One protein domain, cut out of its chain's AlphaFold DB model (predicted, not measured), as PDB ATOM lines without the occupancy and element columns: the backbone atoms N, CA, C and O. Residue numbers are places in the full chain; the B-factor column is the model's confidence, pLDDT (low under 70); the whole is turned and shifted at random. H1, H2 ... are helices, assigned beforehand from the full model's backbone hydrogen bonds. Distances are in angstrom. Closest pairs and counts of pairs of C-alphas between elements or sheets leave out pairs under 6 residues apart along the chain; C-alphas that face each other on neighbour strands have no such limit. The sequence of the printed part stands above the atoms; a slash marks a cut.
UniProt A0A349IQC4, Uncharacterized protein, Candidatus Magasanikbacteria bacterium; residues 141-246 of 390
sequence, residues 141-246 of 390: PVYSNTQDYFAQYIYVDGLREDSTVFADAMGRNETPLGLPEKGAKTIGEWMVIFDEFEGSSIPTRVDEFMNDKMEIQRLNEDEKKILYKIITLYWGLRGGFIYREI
ATOM      1  N   PRO A 141     381.805 295.284 237.192       63.88
ATOM      2  CA  PRO A 141     382.171 294.431 238.326       63.88
ATOM      3  C   PRO A 141     381.908 295.090 239.698       63.88
ATOM      4  O   PRO A 141     382.790 295.184 240.546       63.88
ATOM      5  N   VAL A 142     380.688 295.582 239.937       66.50
ATOM      6  CA  VAL A 142     380.247 296.138 241.232       66.50
ATOM      7  C   VAL A 142     380.090 295.062 242.289       66.50
ATOM      8  O   VAL A 142     380.417 295.326 243.441       66.50
ATOM      9  N   TYR A 143     379.696 293.847 241.905       68.25
ATOM     10  CA  TYR A 143     379.540 292.734 242.842       68.25
ATOM     11  C   TYR A 143     380.810 292.483 243.667       68.25
ATOM     12  O   TYR A 143     380.696 292.291 244.870       68.25
ATOM     13  N   SER A 144     382.010 292.596 243.081       68.56
ATOM     14  CA  SER A 144     383.267 292.403 243.816       68.56
ATOM     15  C   SER A 144     383.504 293.499 244.860       68.56
ATOM     16  O   SER A 144     383.970 293.226 245.957       68.56
ATOM     17  N   ASN A 145     383.140 294.750 244.561       70.12
ATOM     18  CA  ASN A 145     383.221 295.842 245.535       70.12
ATOM     19  C   ASN A 145     382.174 295.694 246.649       70.12
ATOM     20  O   ASN A 145     382.438 296.059 247.794       70.12
ATOM     21  N   THR A 146     380.987 295.184 246.317       73.38
ATOM     22  CA  THR A 146     379.940 294.874 247.293       73.38
ATOM     23  C   THR A 146     380.381 293.731 248.208       73.38
ATOM     24  O   THR A 146     380.269 293.858 249.421       73.38
ATOM     25  N   GLN A 147     380.955 292.661 247.656       71.75
ATOM     26  CA  GLN A 147     381.554 291.569 248.429       71.75
ATOM     27  C   GLN A 147     382.674 292.076 249.340       71.75
ATOM     28  O   GLN A 147     382.628 291.817 250.537       71.75
ATOM     29  N   ASP A 148     383.607 292.872 248.806       71.56
ATOM     30  CA  ASP A 148     384.675 293.524 249.577       71.56
ATOM     31  C   ASP A 148     384.121 294.356 250.746       71.56
ATOM     32  O   ASP A 148     384.697 294.363 251.830       71.56
ATOM     33  N   TYR A 149     383.021 295.084 250.537       76.56
ATOM     34  CA  TYR A 149     382.380 295.877 251.588       76.56
ATOM     35  C   TYR A 149     381.846 294.997 252.715       76.56
ATOM     36  O   TYR A 149     382.118 295.264 253.882       76.56
ATOM     37  N   PHE A 150     381.129 293.929 252.370       75.69
ATOM     38  CA  PHE A 150     380.578 293.015 253.361       75.69
ATOM     39  C   PHE A 150     381.652 292.171 254.060       75.69
ATOM     40  O   PHE A 150     381.487 291.832 255.227       75.69
ATOM     41  N   ALA A 151     382.784 291.913 253.400       73.94
ATOM     42  CA  ALA A 151     383.946 291.248 253.992       73.94
ATOM     43  C   ALA A 151     384.513 291.989 255.214       73.94
ATOM     44  O   ALA A 151     385.140 291.382 256.070       73.94
ATOM     45  N   GLN A 152     384.307 293.308 255.287       74.25
ATOM     46  CA  GLN A 152     384.814 294.152 256.373       74.25
ATOM     47  C   GLN A 152     383.901 294.154 257.604       74.25
ATOM     48  O   GLN A 152     384.261 294.727 258.635       74.25
ATOM     49  N   TYR A 153     382.713 293.548 257.517       76.50
ATOM     50  CA  TYR A 153     381.814 293.458 258.656       76.50
ATOM     51  C   TYR A 153     382.298 292.408 259.620       76.50
ATOM     52  O   TYR A 153     382.392 291.241 259.278       76.50
ATOM     53  N   ILE A 154     382.505 292.822 260.858       76.19
ATOM     54  CA  ILE A 154     382.778 291.891 261.942       76.19
ATOM     55  C   ILE A 154     381.442 291.281 262.414       76.19
ATOM     56  O   ILE A 154     381.330 290.065 262.544       76.19
ATOM     57  N   TYR A 155     380.396 292.101 262.586       77.62
ATOM     58  CA  TYR A 155     379.097 291.701 263.154       77.62
ATOM     59  C   TYR A 155     378.128 291.083 262.144       77.62
ATOM     60  O   TYR A 155     377.842 291.687 261.106       77.62
ATOM     61  N   VAL A 156     377.525 289.949 262.515       73.44
ATOM     62  CA  VAL A 156     376.500 289.269 261.701       73.44
ATOM     63  C   VAL A 156     375.207 290.084 261.621       73.44
ATOM     64  O   VAL A 156     374.621 290.186 260.549       73.44
ATOM     65  N   ASP A 157     374.800 290.743 262.706       72.12
ATOM     66  CA  ASP A 157     373.607 291.598 262.709       72.12
ATOM     67  C   ASP A 157     373.719 292.777 261.736       72.12
ATOM     68  O   ASP A 157     372.803 293.022 260.953       72.12
ATOM     69  N   GLY A 158     374.864 293.470 261.739       71.25
ATOM     70  CA  GLY A 158     375.121 294.572 260.809       71.25
ATOM     71  C   GLY A 158     375.191 294.089 259.359       71.25
ATOM     72  O   GLY A 158     374.617 294.714 258.470       71.25
ATOM     73  N   LEU A 159     375.816 292.926 259.132       75.12
ATOM     74  CA  LEU A 159     375.800 292.252 257.836       75.12
ATOM     75  C   LEU A 159     374.358 291.976 257.385       75.12
ATOM     76  O   LEU A 159     374.021 292.242 256.234       75.12
ATOM     77  N   ARG A 160     373.506 291.454 258.275       75.56
ATOM     78  CA  ARG A 160     372.113 291.087 257.989       75.56
ATOM     79  C   ARG A 160     371.239 292.303 257.705       75.56
ATOM     80  O   ARG A 160     370.442 292.244 256.769       75.56
ATOM     81  N   GLU A 161     371.364 293.369 258.491       75.50
ATOM     82  CA  GLU A 161     370.605 294.611 258.306       75.50
ATOM     83  C   GLU A 161     370.878 295.197 256.920       75.50
ATOM     84  O   GLU A 161     369.959 295.316 256.105       75.50
ATOM     85  N   ASP A 162     372.152 295.440 256.610       75.50
ATOM     86  CA  ASP A 162     372.555 295.943 255.303       75.50
ATOM     87  C   ASP A 162     372.168 294.950 254.198       75.50
ATOM     88  O   ASP A 162     371.527 295.326 253.224       75.50
ATOM     89  N   SER A 163     372.448 293.653 254.348       76.19
ATOM     90  CA  SER A 163     372.102 292.677 253.303       76.19
ATOM     91  C   SER A 163     370.597 292.618 253.016       76.19
ATOM     92  O   SER A 163     370.199 292.452 251.862       76.19
ATOM     93  N   THR A 164     369.753 292.805 254.035       77.88
ATOM     94  CA  THR A 164     368.291 292.866 253.879       77.88
ATOM     95  C   THR A 164     367.883 294.088 253.072       77.88
ATOM     96  O   THR A 164     367.153 293.953 252.092       77.88
ATOM     97  N   VAL A 165     368.405 295.264 253.429       74.00
ATOM     98  CA  VAL A 165     368.157 296.518 252.703       74.00
ATOM     99  C   VAL A 165     368.500 296.366 251.217       74.00
ATOM    100  O   VAL A 165     367.733 296.779 250.342       74.00
ATOM    101  N   PHE A 166     369.621 295.712 250.919       73.25
ATOM    102  CA  PHE A 166     370.096 295.535 249.550       73.25
ATOM    103  C   PHE A 166     369.244 294.520 248.793       73.25
ATOM    104  O   PHE A 166     368.864 294.755 247.644       73.25
ATOM    105  N   ALA A 167     368.912 293.396 249.425       77.50
ATOM    106  CA  ALA A 167     368.048 292.404 248.814       77.50
ATOM    107  C   ALA A 167     366.648 292.975 248.527       77.50
ATOM    108  O   ALA A 167     366.104 292.750 247.446       77.50
ATOM    109  N   ASP A 168     366.091 293.785 249.426       78.12
ATOM    110  CA  ASP A 168     364.801 294.453 249.229       78.12
ATOM    111  C   ASP A 168     364.837 295.475 248.081       78.12
ATOM    112  O   ASP A 168     363.829 295.694 247.401       78.12
ATOM    113  N   ALA A 169     365.983 296.117 247.840       72.31
ATOM    114  CA  ALA A 169     366.183 296.971 246.670       72.31
ATOM    115  C   ALA A 169     366.192 296.154 245.365       72.31
ATOM    116  O   ALA A 169     365.553 296.544 244.384       72.31
ATOM    117  N   MET A 170     366.845 294.988 245.360       77.31
ATOM    118  CA  MET A 170     366.834 294.068 244.215       77.31
ATOM    119  C   MET A 170     365.434 293.490 243.951       77.31
ATOM    120  O   MET A 170     364.995 293.449 242.803       77.31
ATOM    121  N   GLY A 171     364.699 293.111 245.002       76.31
ATOM    122  CA  GLY A 171     363.348 292.545 244.902       76.31
ATOM    123  C   GLY A 171     362.287 293.519 244.376       76.31
ATOM    124  O   GLY A 171     361.263 293.090 243.855       76.31
ATOM    125  N   ARG A 172     362.534 294.832 244.457       74.94
ATOM    126  CA  ARG A 172     361.644 295.888 243.933       74.94
ATOM    127  C   ARG A 172     362.123 296.474 242.601       74.94
ATOM    128  O   ARG A 172     361.622 297.508 242.166       74.94
ATOM    129  N   ASN A 173     363.124 295.862 241.971       71.81
ATOM    130  CA  ASN A 173     363.750 296.425 240.786       71.81
ATOM    131  C   ASN A 173     362.888 296.222 239.525       71.81
ATOM    132  O   ASN A 173     362.597 295.097 239.132       71.81
ATOM    133  N   GLU A 174     362.527 297.327 238.870       73.75
ATOM    134  CA  GLU A 174     361.645 297.344 237.693       73.75
ATOM    135  C   GLU A 174     362.382 297.191 236.349       73.75
ATOM    136  O   GLU A 174     361.744 297.227 235.297       73.75
ATOM    137  N   THR A 175     363.712 297.046 236.340       72.94
ATOM    138  CA  THR A 175     364.476 296.896 235.095       72.94
ATOM    139  C   THR A 175     364.086 295.579 234.416       72.94
ATOM    140  O   THR A 175     364.209 294.520 235.040       72.94
ATOM    141  N   PRO A 176     363.618 295.603 233.155       75.69
ATOM    142  CA  PRO A 176     363.248 294.392 232.432       75.69
ATOM    143  C   PRO A 176     364.489 293.582 232.039       75.69
ATOM    144  O   PRO A 176     365.478 294.139 231.566       75.69
ATOM    145  N   LEU A 177     364.410 292.258 232.183       76.19
ATOM    146  CA  LEU A 177     365.405 291.304 231.696       76.19
ATOM    147  C   LEU A 177     364.730 290.270 230.783       76.19
ATOM    148  O   LEU A 177     363.824 289.539 231.203       76.19
ATOM    149  N   GLY A 178     365.188 290.205 229.532       69.94
ATOM    150  CA  GLY A 178     364.625 289.358 228.481       69.94
ATOM    151  C   GLY A 178     363.882 290.139 227.392       69.94
ATOM    152  O   GLY A 178     363.562 291.319 227.533       69.94
ATOM    153  N   LEU A 179     363.572 289.454 226.288       60.03
ATOM    154  CA  LEU A 179     362.863 290.054 225.154       60.03
ATOM    155  C   LEU A 179     361.377 290.332 225.482       60.03
ATOM    156  O   LEU A 179     360.676 289.408 225.912       60.03
ATOM    157  N   PRO A 180     360.845 291.545 225.207       57.69
ATOM    158  CA  PRO A 180     359.449 291.910 225.495       57.69
ATOM    159  C   PRO A 180     358.426 290.937 224.898       57.69
ATOM    160  O   PRO A 180     357.460 290.538 225.544       57.69
ATOM    161  N   GLU A 181     358.689 290.482 223.677       59.75
ATOM    162  CA  GLU A 181     357.861 289.545 222.909       59.75
ATOM    163  C   GLU A 181     357.827 288.112 223.466       59.75
ATOM    164  O   GLU A 181     356.998 287.304 223.046       59.75
ATOM    165  N   LYS A 182     358.680 287.797 224.449       65.25
ATOM    166  CA  LYS A 182     358.695 286.514 225.169       65.25
ATOM    167  C   LYS A 182     358.145 286.614 226.597       65.25
ATOM    168  O   LYS A 182     358.260 285.645 227.350       65.25
ATOM    169  N   GLY A 183     357.524 287.742 226.951       59.69
ATOM    170  CA  GLY A 183     357.030 288.003 228.303       59.69
ATOM    171  C   GLY A 183     358.173 288.338 229.256       59.69
ATOM    172  O   GLY A 183     358.365 287.627 230.243       59.69
ATOM    173  N   ALA A 184     358.945 289.376 228.907       72.44
ATOM    174  CA  ALA A 184     360.018 289.909 229.742       72.44
ATOM    175  C   ALA A 184     359.528 290.134 231.175       72.44
ATOM    176  O   ALA A 184     358.422 290.634 231.386       72.44
ATOM    177  N   LYS A 185     360.366 289.751 232.136       83.81
ATOM    178  CA  LYS A 185     360.132 289.954 233.562       83.81
ATOM    179  C   LYS A 185     361.099 291.004 234.072       83.81
ATOM    180  O   LYS A 185     362.233 291.090 233.597       83.81
ATOM    181  N   THR A 186     360.661 291.793 235.033       83.12
ATOM    182  CA  THR A 186     361.556 292.673 235.774       83.12
ATOM    183  C   THR A 186     362.489 291.850 236.659       83.12
ATOM    184  O   THR A 186     362.205 290.698 236.996       83.12
ATOM    185  N   ILE A 187     363.619 292.434 237.052       81.38
ATOM    186  CA  ILE A 187     364.524 291.812 238.024       81.38
ATOM    187  C   ILE A 187     363.770 291.457 239.315       81.38
ATOM    188  O   ILE A 187     363.925 290.346 239.813       81.38
ATOM    189  N   GLY A 188     362.908 292.345 239.814       82.62
ATOM    190  CA  GLY A 188     362.095 292.091 241.002       82.62
ATOM    191  C   GLY A 188     361.153 290.897 240.836       82.62
ATOM    192  O   GLY A 188     361.074 290.044 241.717       82.62
ATOM    193  N   GLU A 189     360.509 290.762 239.674       88.00
ATOM    194  CA  GLU A 189     359.679 289.590 239.364       88.00
ATOM    195  C   GLU A 189     360.498 288.293 239.339       88.00
ATOM    196  O   GLU A 189     360.032 287.268 239.836       88.00
ATOM    197  N   TRP A 190     361.730 288.321 238.817       89.75
ATOM    198  CA  TRP A 190     362.632 287.169 238.905       89.75
ATOM    199  C   TRP A 190     362.981 286.811 240.352       89.75
ATOM    200  O   TRP A 190     363.044 285.624 240.663       89.75
ATOM    201  N   MET A 191     363.169 287.801 241.234       89.56
ATOM    202  CA  MET A 191     363.451 287.548 242.653       89.56
ATOM    203  C   MET A 191     362.254 286.900 243.354       89.56
ATOM    204  O   MET A 191     362.441 285.930 244.077       89.56
ATOM    205  N   VAL A 192     361.027 287.364 243.087       90.31
ATOM    206  CA  VAL A 192     359.799 286.743 243.625       90.31
ATOM    207  C   VAL A 192     359.703 285.277 243.204       90.31
ATOM    208  O   VAL A 192     359.468 284.397 244.026       90.31
ATOM    209  N   ILE A 193     359.952 284.997 241.925       90.62
ATOM    210  CA  ILE A 193     359.897 283.633 241.388       90.62
ATOM    211  C   ILE A 193     361.011 282.752 241.967       90.62
ATOM    212  O   ILE A 193     360.801 281.555 242.171       90.62
ATOM    213  N   PHE A 194     362.194 283.318 242.208       91.62
ATOM    214  CA  PHE A 194     363.295 282.623 242.866       91.62
ATOM    215  C   PHE A 194     362.980 282.324 244.337       91.62
ATOM    216  O   PHE A 194     363.223 281.209 244.794       91.62
ATOM    217  N   ASP A 195     362.379 283.267 245.062       90.12
ATOM    218  CA  ASP A 195     361.969 283.082 246.456       90.12
ATOM    219  C   ASP A 195     360.918 281.971 246.609       90.12
ATOM    220  O   ASP A 195     360.979 281.213 247.579       90.12
ATOM    221  N   GLU A 196     360.021 281.815 245.633       90.56
ATOM    222  CA  GLU A 196     359.041 280.719 245.558       90.56
ATOM    223  C   GLU A 196     359.650 279.366 245.144       90.56
ATOM    224  O   GLU A 196     359.015 278.324 245.307       90.56
ATOM    225  N   PHE A 197     360.858 279.352 244.578       91.19
ATOM    226  CA  PHE A 197     361.494 278.128 244.097       91.19
ATOM    227  C   PHE A 197     362.157 277.354 245.236       91.19
ATOM    228  O   PHE A 197     363.155 277.800 245.801       91.19
ATOM    229  N   GLU A 198     361.655 276.167 245.551       86.44
ATOM    230  CA  GLU A 198     362.290 275.277 246.523       86.44
ATOM    231  C   GLU A 198     363.500 274.574 245.894       86.44
ATOM    232  O   GLU A 198     363.352 273.768 244.979       86.44
ATOM    233  N   GLY A 199     364.699 274.886 246.394       81.69
ATOM    234  CA  GLY A 199     365.924 274.166 246.047       81.69
ATOM    235  C   GLY A 199     366.283 273.109 247.089       81.69
ATOM    236  O   GLY A 199     365.815 273.153 248.228       81.69
ATOM    237  N   SER A 200     367.160 272.181 246.722       79.19
ATOM    238  CA  SER A 200     367.607 271.100 247.604       79.19
ATOM    239  C   SER A 200     368.518 271.583 248.736       79.19
ATOM    240  O   SER A 200     368.555 270.983 249.811       79.19
ATOM    241  N   SER A 201     369.259 272.675 248.517       72.19
ATOM    242  CA  SER A 201     370.128 273.281 249.523       72.19
ATOM    243  C   SER A 201     370.426 274.747 249.218       72.19
ATOM    244  O   SER A 201     370.368 275.173 248.066       72.19
ATOM    245  N   ILE A 202     370.806 275.521 250.241       71.31
ATOM    246  CA  ILE A 202     371.207 276.927 250.071       71.31
ATOM    247  C   ILE A 202     372.325 277.077 249.016       71.31
ATOM    248  O   ILE A 202     372.184 277.946 248.155       71.31
ATOM    249  N   PRO A 203     373.384 276.238 248.990       69.31
ATOM    250  CA  PRO A 203     374.421 276.348 247.965       69.31
ATOM    251  C   PRO A 203     373.961 276.015 246.536       69.31
ATOM    252  O   PRO A 203     374.427 276.624 245.581       69.31
ATOM    253  N   THR A 204     373.069 275.056 246.337       78.31
ATOM    254  CA  THR A 204     372.731 274.600 244.973       78.31
ATOM    255  C   THR A 204     371.477 275.260 244.411       78.31
ATOM    256  O   THR A 204     371.216 275.152 243.218       78.31
ATOM    257  N   ARG A 205     370.718 275.997 245.236       84.81
ATOM    258  CA  ARG A 205     369.428 276.595 244.861       84.81
ATOM    259  C   ARG A 205     369.498 277.472 243.614       84.81
ATOM    260  O   ARG A 205     368.574 277.439 242.812       84.81
ATOM    261  N   VAL A 206     370.561 278.262 243.452       87.31
ATOM    262  CA  VAL A 206     370.711 279.136 242.277       87.31
ATOM    263  C   VAL A 206     370.919 278.306 241.016       87.31
ATOM    264  O   VAL A 206     370.199 278.501 240.045       87.31
ATOM    265  N   ASP A 207     371.833 277.337 241.045       86.69
ATOM    266  CA  ASP A 207     372.097 276.452 239.906       86.69
ATOM    267  C   ASP A 207     370.855 275.646 239.516       86.69
ATOM    268  O   ASP A 207     370.502 275.551 238.341       86.69
ATOM    269  N   GLU A 208     370.156 275.097 240.508       87.56
ATOM    270  CA  GLU A 208     368.898 274.373 240.319       87.56
ATOM    271  C   GLU A 208     367.828 275.281 239.716       87.56
ATOM    272  O   GLU A 208     367.209 274.921 238.719       87.56
ATOM    273  N   PHE A 209     367.668 276.501 240.235       90.31
ATOM    274  CA  PHE A 209     366.728 277.469 239.680       90.31
ATOM    275  C   PHE A 209     367.020 277.751 238.207       90.31
ATOM    276  O   PHE A 209     366.114 277.707 237.372       90.31
ATOM    277  N   MET A 210     368.293 278.003 237.898       89.69
ATOM    278  CA  MET A 210     368.769 278.352 236.562       89.69
ATOM    279  C   MET A 210     368.593 277.207 235.557       89.69
ATOM    280  O   MET A 210     368.312 277.461 234.384       89.69
ATOM    281  N   ASN A 211     368.691 275.957 236.012       86.69
ATOM    282  CA  ASN A 211     368.519 274.772 235.174       86.69
ATOM    283  C   ASN A 211     367.048 274.345 235.029       86.69
ATOM    284  O   ASN A 211     366.592 274.069 233.914       86.69
ATOM    285  N   ASP A 212     366.292 274.339 236.126       85.75
ATOM    286  CA  ASP A 212     364.987 273.677 236.207       85.75
ATOM    287  C   ASP A 212     363.821 274.594 235.814       85.75
ATOM    288  O   ASP A 212     362.758 274.129 235.378       85.75
ATOM    289  N   LYS A 213     363.983 275.920 235.914       86.06
ATOM    290  CA  LYS A 213     362.908 276.857 235.573       86.06
ATOM    291  C   LYS A 213     362.788 277.024 234.054       86.06
ATOM    292  O   LYS A 213     363.575 277.712 233.410       86.06
ATOM    293  N   MET A 214     361.710 276.488 233.472       80.31
ATOM    294  CA  MET A 214     361.449 276.562 232.020       80.31
ATOM    295  C   MET A 214     361.497 277.979 231.423       80.31
ATOM    296  O   MET A 214     361.813 278.142 230.246       80.31
ATOM    297  N   GLU A 215     361.131 279.007 232.188       82.06
ATOM    298  CA  GLU A 215     361.126 280.393 231.703       82.06
ATOM    299  C   GLU A 215     362.541 280.912 231.420       82.06
ATOM    300  O   GLU A 215     362.720 281.697 230.493       82.06
ATOM    301  N   ILE A 216     363.549 280.406 232.137       84.69
ATOM    302  CA  ILE A 216     364.964 280.757 231.947       84.69
ATOM    303  C   ILE A 216     365.484 280.199 230.624       84.69
ATOM    304  O   ILE A 216     366.262 280.850 229.934       84.69
ATOM    305  N   GLN A 217     364.972 279.047 230.187       82.56
ATOM    306  CA  GLN A 217     365.333 278.451 228.896       82.56
ATOM    307  C   GLN A 217     364.923 279.320 227.692       82.56
ATOM    308  O   GLN A 217     365.367 279.074 226.572       82.56
ATOM    309  N   ARG A 218     364.074 280.338 227.897       81.25
ATOM    310  CA  ARG A 218     363.648 281.280 226.846       81.25
ATOM    311  C   ARG A 218     364.586 282.474 226.676       81.25
ATOM    312  O   ARG A 218     364.496 283.130 225.627       81.25
ATOM    313  N   LEU A 219     365.425 282.738 227.679       83.44
ATOM    314  CA  LEU A 219     366.467 283.761 227.666       83.44
ATOM    315  C   LEU A 219     367.618 283.330 226.752       83.44
ATOM    316  O   LEU A 219     367.867 282.134 226.570       83.44
ATOM    317  N   ASN A 220     368.308 284.297 226.153       83.38
ATOM    318  CA  ASN A 220     369.571 284.029 225.463       83.38
ATOM    319  C   ASN A 220     370.719 283.823 226.476       83.38
ATOM    320  O   ASN A 220     370.546 284.046 227.672       83.38
ATOM    321  N   GLU A 221     371.886 283.368 226.018       80.69
ATOM    322  CA  GLU A 221     373.003 283.031 226.918       80.69
ATOM    323  C   GLU A 221     373.538 284.237 227.710       80.69
ATOM    324  O   GLU A 221     373.847 284.098 228.895       80.69
ATOM    325  N   ASP A 222     373.567 285.431 227.113       75.06
ATOM    326  CA  ASP A 222     373.997 286.652 227.804       75.06
ATOM    327  C   ASP A 222     372.997 287.047 228.904       75.06
ATOM    328  O   ASP A 222     373.379 287.353 230.034       75.06
ATOM    329  N   GLU A 223     371.698 286.962 228.613       80.00
ATOM    330  CA  GLU A 223     370.617 287.208 229.572       80.00
ATOM    331  C   GLU A 223     370.624 286.187 230.717       80.00
ATOM    332  O   GLU A 223     370.437 286.565 231.873       80.00
ATOM    333  N   LYS A 224     370.875 284.902 230.425       83.38
ATOM    334  CA  LYS A 224     371.032 283.861 231.453       83.38
ATOM    335  C   LYS A 224     372.220 284.158 232.357       83.38
ATOM    336  O   LYS A 224     372.094 284.033 233.572       83.38
ATOM    337  N   LYS A 225     373.351 284.584 231.786       80.94
ATOM    338  CA  LYS A 225     374.546 284.961 232.547       80.94
ATOM    339  C   LYS A 225     374.273 286.152 233.469       80.94
ATOM    340  O   LYS A 225     374.676 286.129 234.630       80.94
ATOM    341  N   ILE A 226     373.565 287.171 232.980       77.56
ATOM    342  CA  ILE A 226     373.147 288.323 233.794       77.56
ATOM    343  C   ILE A 226     372.210 287.867 234.918       77.56
ATOM    344  O   ILE A 226     372.456 288.188 236.080       77.56
ATOM    345  N   LEU A 227     371.178 287.077 234.600       83.81
ATOM    346  CA  LEU A 227     370.222 286.579 235.591       83.81
ATOM    347  C   LEU A 227     370.913 285.742 236.674       83.81
ATOM    348  O   LEU A 227     370.649 285.944 237.857       83.81
ATOM    349  N   TYR A 228     371.842 284.869 236.279       84.81
ATOM    350  CA  TYR A 228     372.655 284.071 237.194       84.81
ATOM    351  C   TYR A 228     373.401 284.961 238.194       84.81
ATOM    352  O   TYR A 228     373.314 284.744 239.402       84.81
ATOM    353  N   LYS A 229     374.089 286.008 237.714       78.69
ATOM    354  CA  LYS A 229     374.821 286.952 238.576       78.69
ATOM    355  C   LYS A 229     373.893 287.688 239.541       78.69
ATOM    356  O   LYS A 229     374.213 287.798 240.723       78.69
ATOM    357  N   ILE A 230     372.748 288.166 239.051       80.19
ATOM    358  CA  ILE A 230     371.753 288.879 239.863       80.19
ATOM    359  C   ILE A 230     371.214 287.961 240.961       80.19
ATOM    360  O   ILE A 230     371.238 288.343 242.127       80.19
ATOM    361  N   ILE A 231     370.759 286.756 240.615       84.50
ATOM    362  CA  ILE A 231     370.177 285.817 241.581       84.50
ATOM    363  C   ILE A 231     371.229 285.333 242.573       84.50
ATOM    364  O   ILE A 231     370.937 285.247 243.761       84.50
ATOM    365  N   THR A 232     372.458 285.069 242.125       80.75
ATOM    366  CA  THR A 232     373.541 284.663 243.031       80.75
ATOM    367  C   THR A 232     373.826 285.749 244.060       80.75
ATOM    368  O   THR A 232     373.910 285.454 245.250       80.75
ATOM    369  N   LEU A 233     373.915 287.011 243.627       78.56
ATOM    370  CA  LEU A 233     374.123 288.127 244.543       78.56
ATOM    371  C   LEU A 233     372.927 288.323 245.478       78.56
ATOM    372  O   LEU A 233     373.116 288.447 246.683       78.56
ATOM    373  N   TYR A 234     371.706 288.308 244.942       81.38
ATOM    374  CA  TYR A 234     370.479 288.424 245.728       81.38
ATOM    375  C   TYR A 234     370.382 287.338 246.799       81.38
ATOM    376  O   TYR A 234     370.121 287.624 247.965       81.38
ATOM    377  N   TRP A 235     370.636 286.090 246.416       83.00
ATOM    378  CA  TRP A 235     370.590 284.956 247.325       83.00
ATOM    379  C   TRP A 235     371.710 285.009 248.363       83.00
ATOM    380  O   TRP A 235     371.472 284.730 249.536       83.00
ATOM    381  N   GLY A 236     372.905 285.446 247.955       77.00
ATOM    382  CA  GLY A 236     374.009 285.742 248.862       77.00
ATOM    383  C   GLY A 236     373.638 286.809 249.895       77.00
ATOM    384  O   GLY A 236     373.897 286.615 251.078       77.00
ATOM    385  N   LEU A 237     372.973 287.890 249.485       77.38
ATOM    386  CA  LEU A 237     372.477 288.931 250.392       77.38
ATOM    387  C   LEU A 237     371.401 288.381 251.343       77.38
ATOM    388  O   LEU A 237     371.527 288.495 252.559       77.38
ATOM    389  N   ARG A 238     370.367 287.711 250.823       76.50
ATOM    390  CA  ARG A 238     369.253 287.177 251.633       76.50
ATOM    391  C   ARG A 238     369.687 286.115 252.635       76.50
ATOM    392  O   ARG A 238     369.161 286.071 253.741       76.50
ATOM    393  N   GLY A 239     370.625 285.257 252.244       67.50
ATOM    394  CA  GLY A 239     371.167 284.217 253.112       67.50
ATOM    395  C   GLY A 239     372.217 284.727 254.100       67.50
ATOM    396  O   GLY A 239     372.598 283.987 254.997       67.50
ATOM    397  N   GLY A 240     372.710 285.962 253.954       62.34
ATOM    398  CA  GLY A 240     373.885 286.434 254.693       62.34
ATOM    399  C   GLY A 240     375.180 285.753 254.236       62.34
ATOM    400  O   GLY A 240     376.162 285.747 254.968       62.34
ATOM    401  N   PHE A 241     375.188 285.180 253.028       64.12
ATOM    402  CA  PHE A 241     376.241 284.343 252.447       64.12
ATOM    403  C   PHE A 241     377.023 284.996 251.312       64.12
ATOM    404  O   PHE A 241     377.569 284.318 250.444       64.12
ATOM    405  N   ILE A 242     377.078 286.325 251.313       58.31
ATOM    406  CA  ILE A 242     377.642 287.141 250.231       58.31
ATOM    407  C   ILE A 242     379.126 286.871 249.910       58.31
ATOM    408  O   ILE A 242     379.594 287.194 248.822       58.31
ATOM    409  N   TYR A 243     379.850 286.227 250.820       50.25
ATOM    410  CA  TYR A 243     381.234 285.765 250.649       50.25
ATOM    411  C   TYR A 243     381.375 284.514 249.796       50.25
ATOM    412  O   TYR A 243     382.499 284.138 249.469       50.25
ATOM    413  N   ARG A 244     380.279 283.828 249.450       49.50
ATOM    414  CA  ARG A 244     380.387 282.758 248.472       49.50
ATOM    415  C   ARG A 244     380.838 283.381 247.159       49.50
ATOM    416  O   ARG A 244     380.231 284.336 246.674       49.50
ATOM    417  N   GLU A 245     381.927 282.847 246.621       47.28
ATOM    418  CA  GLU A 245     382.480 283.272 245.347       47.28
ATOM    419  C   GLU A 245     381.391 283.140 244.276       47.28
ATOM    420  O   GLU A 245     380.982 282.039 243.907       47.28
ATOM    421  N   ILE A 246     380.883 284.274 243.791       47.88
ATOM    422  CA  ILE A 246     380.325 284.325 242.444       47.88
ATOM    423  C   ILE A 246     381.520 283.956 241.572       47.88
ATOM    424  O   ILE A 246     382.502 284.697 241.596       47.88
TER     425      ILE A 246
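Overview. This is residues 141 to 246 of the 390 residues of an uncharacterized protein of Candidatus Magasanikbacteria bacterium (UniProt A0A349IQC4). The longest helix, H5, runs through the middle of an elongated helical body, with H4 folded back along one side of it, H2 packing on the part near its last residues, and the short H3 crossing it steeply. H1 runs nearly lengthwise with H5 at the margin of the body, and the loop of residues 172 to 186 makes one end of the length. The printed part has 106 residues with five named helices, H1 to H5 in that order along the chain, and no named strand; the class is all helix. The whole is compact, with a radius of gyration of the C-alphas of 13.9 A, and its C-alphas span 46 by 28 by 22 A.

Along the chain. H1 is residues 142 to 151, 14.2 A from first to last C-alpha, beginning at C-alpha 142 at (380.247, 296.138, 241.232). H2 is residues 156 to 171, 21.6 A long between its end C-alphas. H3 is residues 187 to 195, with C-alpha 187 at (364.524, 291.812, 238.024). H4 is residues 205 to 212. H5 is residues 221 to 239, 26.3 A long, and ends at C-alpha 239 at (371.167, 284.217, 253.112).

Arrangement. H5 is the hub, touching H2, H3 and H4. H4 and H5 form a helical hairpin, running opposite ways at a shallow tilt of 32 degrees, only just short of steep; their closest C-alphas, those of Val 206 and Thr 232, are 6.3 A apart. H5 touches H2 with residues 234 to 238 alone; the closest C-alphas of the two helices are those of Ser 163 and Leu 237, 4.8 A apart. These two run opposite ways at 37 degrees, only just a steep tilt. H3 and H5 only just touch, with 3 pairs of C-alphas within 8 A, at a steep tilt of 60 degrees; C-alphas 191 and 231 are the closest, at 7.0 A. H2 touches H3 with residues 170 to 171 alone, and the C-alphas of Gly 171 and Gly 188 come closest, at 4.1 A. H1 is close to H5 but not clearly touching, with the closest C-alphas, those of Tyr 143 and Leu 233, 7.3 A apart; H1 is apart from H3 and H4. In each of the five helices every O i to N i+4 pair is within hydrogen-bond range.

Size, cuts and confidence. The C-alphas of Ile 154 and Glu 181 are the two farthest apart, at 46.4 A. The printed part has no cut. The link from H2 to H3 is long, and within it residues 176 to 177 pair with residues 185 to 186, antiparallel. The mean pLDDT of the printed part is 76.5, and it is under 70 at residues 141 to 144, 178 to 183, 203 and 239 to 246.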